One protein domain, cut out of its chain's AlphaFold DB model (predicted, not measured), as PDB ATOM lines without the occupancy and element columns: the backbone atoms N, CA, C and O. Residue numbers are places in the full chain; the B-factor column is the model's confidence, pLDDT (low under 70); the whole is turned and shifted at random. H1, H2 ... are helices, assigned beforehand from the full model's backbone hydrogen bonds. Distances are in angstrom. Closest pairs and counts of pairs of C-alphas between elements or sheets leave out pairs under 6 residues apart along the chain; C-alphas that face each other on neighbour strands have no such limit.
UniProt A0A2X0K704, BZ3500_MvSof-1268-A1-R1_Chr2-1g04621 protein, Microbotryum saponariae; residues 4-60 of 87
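Overview. This is residues 4 to 60 of the 87 residues of the protein "BZ3500_MvSof-1268-A1-R1_Chr2-1g04621 protein" of Microbotryum saponariae (UniProt A0A2X0K704). Two longer helices, H1 and H4, pack side by side and run opposite ways, and the short helices H2 and H3 lie toward the end where H1 finishes, with H3 crosswise to H1. The length runs from the link between H2 and H3 at one end to the last turns of H4 at the other. The printed part has 57 residues with four named helices in the order H1, H2, H3, H4 and no named strand; its class is all helix. It is compact, with a radius of gyration of the C-alphas of 11.4 A, and spans 38 by 18 by 17 A.

Along the chain. H1 covers residues 4 to 16, 18.4 A long, beginning at C-alpha 4 at (29.080, 36.897, 43.627). H2 is residues 18 to 21, and H3 is residues 29 to 35, beginning at C-alpha 29 at (19.631, 49.240, 47.323). H4, the longest helix, covers residues 42 to 59 over 25.8 A and ends at C-alpha 59 at (38.501, 44.269, 35.109).

Arrangement. H1 and H4 touch at a shallow tilt of 27 degrees, opposite ways; their closest C-alphas, of Leu 10 and Leu 47, are 5.6 A apart. H4 touches H1 with residues 43 to 51 alone. H3 touches H1, with residues 11 to 15 of H1 alone, about perpendicular at 84 degrees; the closest C-alphas, of Leu 14 and Pro 29, are 5.8 A apart. H2 touches H3, the closest C-alphas being those of Cys 19 and Cys 32, 6.0 A apart. H3 and H4 are close but not clearly touching, and H2 and H4 are apart. In H1, H3 and H4 every O i to N i+4 pair is within hydrogen-bond range; H2 is too short for such a pair.

Size, cuts and confidence. The two C-alphas farthest apart, of Glu 24 and Asp 60, are 38.0 A apart. The printed part has no cut, and no link is long. The mean pLDDT of the printed part is 84.7, with residue 60 under 70.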
ATOM      1  N   ASN A   4      30.459  37.204  43.243       87.12
ATOM      2  CA  ASN A   4      29.080  36.897  43.627       87.12
ATOM      3  C   ASN A   4      28.906  36.803  45.145       87.12
ATOM      4  O   ASN A   4      27.934  37.343  45.648       87.12
ATOM      5  N   GLY A   5      29.856  36.208  45.878       90.00
ATOM      6  CA  GLY A   5      29.755  36.111  47.341       90.00
ATOM      7  C   GLY A   5      29.670  37.485  48.013       90.00
ATOM      8  O   GLY A   5      28.760  37.743  48.795       90.00
ATOM      9  N   VAL A   6      30.557  38.407  47.621       89.94
ATOM     10  CA  VAL A   6      30.551  39.783  48.140       89.94
ATOM     11  C   VAL A   6      29.294  40.536  47.698       89.94
ATOM     12  O   VAL A   6      28.730  41.297  48.475       89.94
ATOM     13  N   ARG A   7      28.814  40.300  46.470       89.81
ATOM     14  CA  ARG A   7      27.571  40.898  45.964       89.81
ATOM     15  C   ARG A   7      26.352  40.475  46.782       89.81
ATOM     16  O   ARG A   7      25.534  41.331  47.102       89.81
ATOM     17  N   THR A   8      26.231  39.187  47.098       92.00
ATOM     18  CA  THR A   8      25.124  38.656  47.902       92.00
ATOM     19  C   THR A   8      25.175  39.225  49.315       92.00
ATOM     20  O   THR A   8      24.196  39.809  49.757       92.00
ATOM     21  N   ALA A   9      26.344  39.190  49.964       91.56
ATOM     22  CA  ALA A   9      26.519  39.766  51.296       91.56
ATOM     23  C   ALA A   9      26.185  41.268  51.338       91.56
ATOM     24  O   ALA A   9      25.531  41.738  52.267       91.56
ATOM     25  N   LEU A  10      26.590  42.027  50.313       90.31
ATOM     26  CA  LEU A  10      26.243  43.441  50.175       90.31
ATOM     27  C   LEU A  10      24.725  43.639  50.046       90.31
ATOM     28  O   LEU A  10      24.173  44.526  50.689       90.31
ATOM     29  N   ALA A  11      24.056  42.823  49.226       89.12
ATOM     30  CA  ALA A  11      22.609  42.889  49.049       89.12
ATOM     31  C   ALA A  11      21.869  42.581  50.359       89.12
ATOM     32  O   ALA A  11      21.012  43.364  50.760       89.12
ATOM     33  N   ASP A  12      22.256  41.517  51.066       90.56
ATOM     34  CA  ASP A  12      21.711  41.178  52.385       90.56
ATOM     35  C   ASP A  12      21.914  42.309  53.398       90.56
ATOM     36  O   ASP A  12      21.010  42.627  54.172       90.56
ATOM     37  N   CYS A  13      23.088  42.946  53.381       91.38
ATOM     38  CA  CYS A  13      23.384  44.082  54.246       91.38
ATOM     39  C   CYS A  13      22.454  45.266  53.949       91.38
ATOM     40  O   CYS A  13      21.902  45.867  54.866       91.38
ATOM     41  N   LEU A  14      22.220  45.568  52.669       87.06
ATOM     42  CA  LEU A  14      21.345  46.665  52.254       87.06
ATOM     43  C   LEU A  14      19.882  46.411  52.609       87.06
ATOM     44  O   LEU A  14      19.226  47.331  53.089       87.06
ATOM     45  N   LEU A  15      19.390  45.178  52.438       86.00
ATOM     46  CA  LEU A  15      18.030  44.801  52.840       86.00
ATOM     47  C   LEU A  15      17.799  44.962  54.348       86.00
ATOM     48  O   LEU A  15      16.682  45.253  54.758       86.00
ATOM     49  N   LYS A  16      18.843  44.781  55.163       86.38
ATOM     50  CA  LYS A  16      18.805  44.983  56.620       86.38
ATOM     51  C   LYS A  16      19.102  46.424  57.035       86.38
ATOM     52  O   LYS A  16      18.944  46.764  58.204       86.38
ATOM     53  N   SER A  17      19.579  47.255  56.111       84.75
ATOM     54  CA  SER A  17      20.013  48.612  56.413       84.75
ATOM     55  C   SER A  17      18.848  49.591  56.459       84.75
ATOM     56  O   SER A  17      17.880  49.506  55.698       84.75
ATOM     57  N   ASP A  18      19.018  50.609  57.294       82.19
ATOM     58  CA  ASP A  18      18.073  51.711  57.431       82.19
ATOM     59  C   ASP A  18      17.894  52.511  56.133       82.19
ATOM     60  O   ASP A  18      16.858  53.136  55.940       82.19
ATOM     61  N   CYS A  19      18.854  52.468  55.205       83.94
ATOM     62  CA  CYS A  19      18.724  53.195  53.947       83.94
ATOM     63  C   CYS A  19      17.619  52.635  53.039       83.94
ATOM     64  O   CYS A  19      17.046  53.396  52.275       83.94
ATOM     65  N   VAL A  20      17.307  51.337  53.111       84.38
ATOM     66  CA  VAL A  20      16.207  50.739  52.331       84.38
ATOM     67  C   VAL A  20      14.939  50.630  53.181       84.38
ATOM     68  O   VAL A  20      13.840  50.836  52.677       84.38
ATOM     69  N   LEU A  21      15.086  50.327  54.476       83.19
ATOM     70  CA  LEU A  21      13.957  50.091  55.382       83.19
ATOM     71  C   LEU A  21      13.353  51.368  55.985       83.19
ATOM     72  O   LEU A  21      12.147  51.418  56.196       83.19
ATOM     73  N   LYS A  22      14.171  52.382  56.296       79.31
ATOM     74  CA  LYS A  22      13.735  53.648  56.922       79.31
ATOM     75  C   LYS A  22      13.718  54.829  55.950       79.31
ATOM     76  O   LYS A  22      13.433  55.950  56.365       79.31
ATOM     77  N   SER A  23      14.047  54.624  54.676       70.62
ATOM     78  CA  SER A  23      13.956  55.697  53.689       70.62
ATOM     79  C   SER A  23      12.502  56.006  53.355       70.62
ATOM     80  O   SER A  23      11.789  55.153  52.831       70.62
ATOM     81  N   GLU A  24      12.112  57.254  53.575       71.88
ATOM     82  CA  GLU A  24      10.934  57.882  52.983       71.88
ATOM     83  C   GLU A  24      11.449  58.918  51.970       71.88
ATOM     84  O   GLU A  24      12.138  59.861  52.386       71.88
ATOM     85  N   PRO A  25      11.225  58.770  50.648       80.00
ATOM     86  CA  PRO A  25      10.562  57.670  49.925       80.00
ATOM     87  C   PRO A  25      11.395  56.369  49.874       80.00
ATOM     88  O   PRO A  25      12.607  56.432  50.094       80.00
ATOM     89  N   PRO A  26      10.789  55.206  49.546       73.00
ATOM     90  CA  PRO A  26      11.488  53.922  49.455       73.00
ATOM     91  C   PRO A  26      12.558  53.950  48.361       73.00
ATOM     92  O   PRO A  26      12.256  54.064  47.171       73.00
ATOM     93  N   ARG A  27      13.826  53.836  48.768       83.19
ATOM     94  CA  ARG A  27      14.976  53.850  47.856       83.19
ATOM     95  C   ARG A  27      15.398  52.438  47.504       83.19
ATOM     96  O   ARG A  27      15.308  51.507  48.302       83.19
ATOM     97  N   THR A  28      15.909  52.269  46.289       85.31
ATOM     98  CA  THR A  28      16.486  50.981  45.900       85.31
ATOM     99  C   THR A  28      17.860  50.787  46.556       85.31
ATOM    100  O   THR A  28      18.582  51.762  46.781       85.31
ATOM    101  N   PRO A  29      18.295  49.533  46.795       83.75
ATOM    102  CA  PRO A  29      19.631  49.240  47.323       83.75
ATOM    103  C   PRO A  29      20.755  49.882  46.494       83.75
ATOM    104  O   PRO A  29      21.799  50.260  47.021       83.75
ATOM    105  N   HIS A  30      20.529  50.023  45.185       83.69
ATOM    106  CA  HIS A  30      21.449  50.687  44.269       83.69
ATOM    107  C   HIS A  30      21.562  52.194  44.546       83.69
ATOM    108  O   HIS A  30      22.670  52.719  44.627       83.69
ATOM    109  N   GLU A  31      20.432  52.871  44.744       86.38
ATOM    110  CA  GLU A  31      20.375  54.289  45.116       86.38
ATOM    111  C   GLU A  31      21.088  54.538  46.451       86.38
ATOM    112  O   GLU A  31      21.935  55.423  46.559       86.38
ATOM    113  N   CYS A  32      20.853  53.669  47.435       86.19
ATOM    114  CA  CYS A  32      21.538  53.714  48.723       86.19
ATOM    115  C   CYS A  32      23.060  53.606  48.607       86.19
ATOM    116  O   CYS A  32      23.795  54.355  49.247       86.19
ATOM    117  N   LEU A  33      23.552  52.710  47.751       84.06
ATOM    118  CA  LEU A  33      24.984  52.564  47.498       84.06
ATOM    119  C   LEU A  33      25.596  53.757  46.762       84.06
ATOM    120  O   LEU A  33      26.808  53.964  46.863       84.06
ATOM    121  N   GLN A  34      24.810  54.478  45.967       84.38
ATOM    122  CA  GLN A  34      25.312  55.523  45.081       84.38
ATOM    123  C   GLN A  34      25.233  56.913  45.713       84.38
ATOM    124  O   GLN A  34      26.202  57.661  45.621       84.38
ATOM    125  N   HIS A  35      24.129  57.216  46.398       84.19
ATOM    126  CA  HIS A  35      23.832  58.541  46.945       84.19
ATOM    127  C   HIS A  35      23.878  58.606  48.474       84.19
ATOM    128  O   HIS A  35      24.062  59.684  49.030       84.19
ATOM    129  N   HIS A  36      23.747  57.472  49.168       82.00
ATOM    130  CA  HIS A  36      23.599  57.438  50.627       82.00
ATOM    131  C   HIS A  36      24.563  56.470  51.308       82.00
ATOM    132  O   HIS A  36      24.226  55.842  52.312       82.00
ATOM    133  N   SER A  37      25.788  56.356  50.789       79.00
ATOM    134  CA  SER A  37      26.771  55.442  51.366       79.00
ATOM    135  C   SER A  37      27.166  55.777  52.801       79.00
ATOM    136  O   SER A  37      27.537  54.875  53.544       79.00
ATOM    137  N   ASP A  38      27.062  57.043  53.187       80.62
ATOM    138  CA  ASP A  38      27.405  57.533  54.523       80.62
ATOM    139  C   ASP A  38      26.305  57.234  55.550       80.62
ATOM    140  O   ASP A  38      26.586  57.108  56.737       80.62
ATOM    141  N   ALA A  39      25.061  57.054  55.091       80.00
ATOM    142  CA  ALA A  39      23.934  56.640  55.929       80.00
ATOM    143  C   ALA A  39      23.879  55.116  56.137       80.00
ATOM    144  O   ALA A  39      23.050  54.620  56.899       80.00
ATOM    145  N   LEU A  40      24.737  54.359  55.444       83.69
ATOM    146  CA  LEU A  40      24.837  52.917  55.614       83.69
ATOM    147  C   LEU A  40      25.709  52.568  56.826       83.69
ATOM    148  O   LEU A  40      26.722  53.232  57.068       83.69
ATOM    149  N   PRO A  41      25.392  51.473  57.537       87.19
ATOM    150  CA  PRO A  41      26.241  50.977  58.608       87.19
ATOM    151  C   PRO A  41      27.631  50.597  58.081       87.19
ATOM    152  O   PRO A  41      27.805  50.220  56.917       87.19
ATOM    153  N   ILE A  42      28.626  50.673  58.968       88.19
ATOM    154  CA  ILE A  42      30.049  50.457  58.657       88.19
ATOM    155  C   ILE A  42      30.271  49.112  57.948       88.19
ATOM    156  O   ILE A  42      31.048  49.040  56.997       88.19
ATOM    157  N   GLU A  43      29.541  48.068  58.344       88.56
ATOM    158  CA  GLU A  43      29.612  46.745  57.716       88.56
ATOM    159  C   GLU A  43      29.240  46.784  56.221       88.56
ATOM    160  O   GLU A  43      29.969  46.257  55.376       88.56
ATOM    161  N   CYS A  44      28.164  47.488  55.850       89.62
ATOM    162  CA  CYS A  44      27.775  47.635  54.443       89.62
ATOM    163  C   CYS A  44      28.802  48.465  53.656       89.62
ATOM    164  O   CYS A  44      29.055  48.191  52.480       89.62
ATOM    165  N   GLN A  45      29.431  49.463  54.289       89.75
ATOM    166  CA  GLN A  45      30.489  50.255  53.654       89.75
ATOM    167  C   GLN A  45      31.746  49.417  53.376       89.75
ATOM    168  O   GLN A  45      32.373  49.571  52.323       89.75
ATOM    169  N   GLN A  46      32.104  48.508  54.285       90.88
ATOM    170  CA  GLN A  46      33.211  47.567  54.094       90.88
ATOM    171  C   GLN A  46      32.923  46.603  52.939       90.88
ATOM    172  O   GLN A  46      33.745  46.471  52.031       90.88
ATOM    173  N   LEU A  47      31.725  46.012  52.905       91.44
ATOM    174  CA  LEU A  47      31.294  45.144  51.805       91.44
ATOM    175  C   LEU A  47      31.290  45.881  50.460       91.44
ATOM    176  O   LEU A  47      31.687  45.312  49.442       91.44
ATOM    177  N   ARG A  48      30.906  47.167  50.441       89.50
ATOM    178  CA  ARG A  48      30.961  48.006  49.233       89.50
ATOM    179  C   ARG A  48      32.393  48.124  48.729       89.50
ATOM    180  O   ARG A  48      32.633  47.878  47.547       89.50
ATOM    181  N   LYS A  49      33.342  48.462  49.608       89.88
ATOM    182  CA  LYS A  49      34.770  48.548  49.259       89.88
ATOM    183  C   LYS A  49      35.283  47.214  48.714       89.88
ATOM    184  O   LYS A  49      35.825  47.195  47.612       89.88
ATOM    185  N   ALA A  50      35.002  46.108  49.401       89.88
ATOM    186  CA  ALA A  50      35.390  44.768  48.962       89.88
ATOM    187  C   ALA A  50      34.801  44.405  47.585       89.88
ATOM    188  O   ALA A  50      35.488  43.843  46.732       89.88
ATOM    189  N   PHE A  51      33.539  44.762  47.318       89.38
ATOM    190  CA  PHE A  51      32.906  44.522  46.019       89.38
ATOM    191  C   PHE A  51      33.566  45.343  44.905       89.38
ATOM    192  O   PHE A  51      33.806  44.821  43.813       89.38
ATOM    193  N   PHE A  52      33.894  46.610  45.179       88.69
ATOM    194  CA  PHE A  52      34.619  47.474  44.248       88.69
ATOM    195  C   PHE A  52      36.022  46.953  43.956       88.69
ATOM    196  O   PHE A  52      36.416  46.905  42.793       88.69
ATOM    197  N   GLU A  53      36.763  46.526  44.974       87.69
ATOM    198  CA  GLU A  53      38.093  45.940  44.808       87.69
ATOM    199  C   GLU A  53      38.043  44.635  44.024       87.69
ATOM    200  O   GLU A  53      38.829  44.452  43.095       87.69
ATOM    201  N   CYS A  54      37.068  43.776  44.322       87.88
ATOM    202  CA  CYS A  54      36.856  42.537  43.593       87.88
ATOM    203  C   CYS A  54      36.531  42.809  42.115       87.88
ATOM    204  O   CYS A  54      37.177  42.260  41.221       87.88
ATOM    205  N   LYS A  55      35.583  43.717  41.830       84.62
ATOM    206  CA  LYS A  55      35.228  44.095  40.453       84.62
ATOM    207  C   LYS A  55      36.409  44.748  39.733       84.62
ATOM    208  O   LYS A  55      36.666  44.430  38.574       84.62
ATOM    209  N   ARG A  56      37.152  45.624  40.414       84.88
ATOM    210  CA  ARG A  56      38.356  46.261  39.871       84.88
ATOM    211  C   ARG A  56      39.425  45.221  39.550       84.88
ATOM    212  O   ARG A  56      39.985  45.289  38.471       84.88
ATOM    213  N   GLY A  57      39.650  44.228  40.411       78.75
ATOM    214  CA  GLY A  57      40.580  43.121  40.157       78.75
ATOM    215  C   GLY A  57      40.136  42.170  39.037       78.75
ATOM    216  O   GLY A  57      40.979  41.552  38.397       78.75
ATOM    217  N   MET A  58      38.829  42.066  38.765       73.94
ATOM    218  CA  MET A  58      38.307  41.331  37.603       73.94
ATOM    219  C   MET A  58      38.488  42.090  36.283       73.94
ATOM    220  O   MET A  58      38.716  41.459  35.255       73.94
ATOM    221  N   LEU A  59      38.347  43.418  36.296       70.69
ATOM    222  CA  LEU A  59      38.501  44.269  35.109       70.69
ATOM    223  C   LEU A  59      39.973  44.582  34.817       70.69
ATOM    224  O   LEU A  59      40.378  44.698  33.660       70.69
ATOM    225  N   ASP A  60      40.784  44.700  35.864       64.31
ATOM    226  CA  ASP A  60      42.203  44.995  35.761       64.31
ATOM    227  C   ASP A  60      42.998  43.707  35.493       64.31
ATOM    228  O   ASP A  60      43.585  43.077  36.369       64.31
TER     229      ASP A  60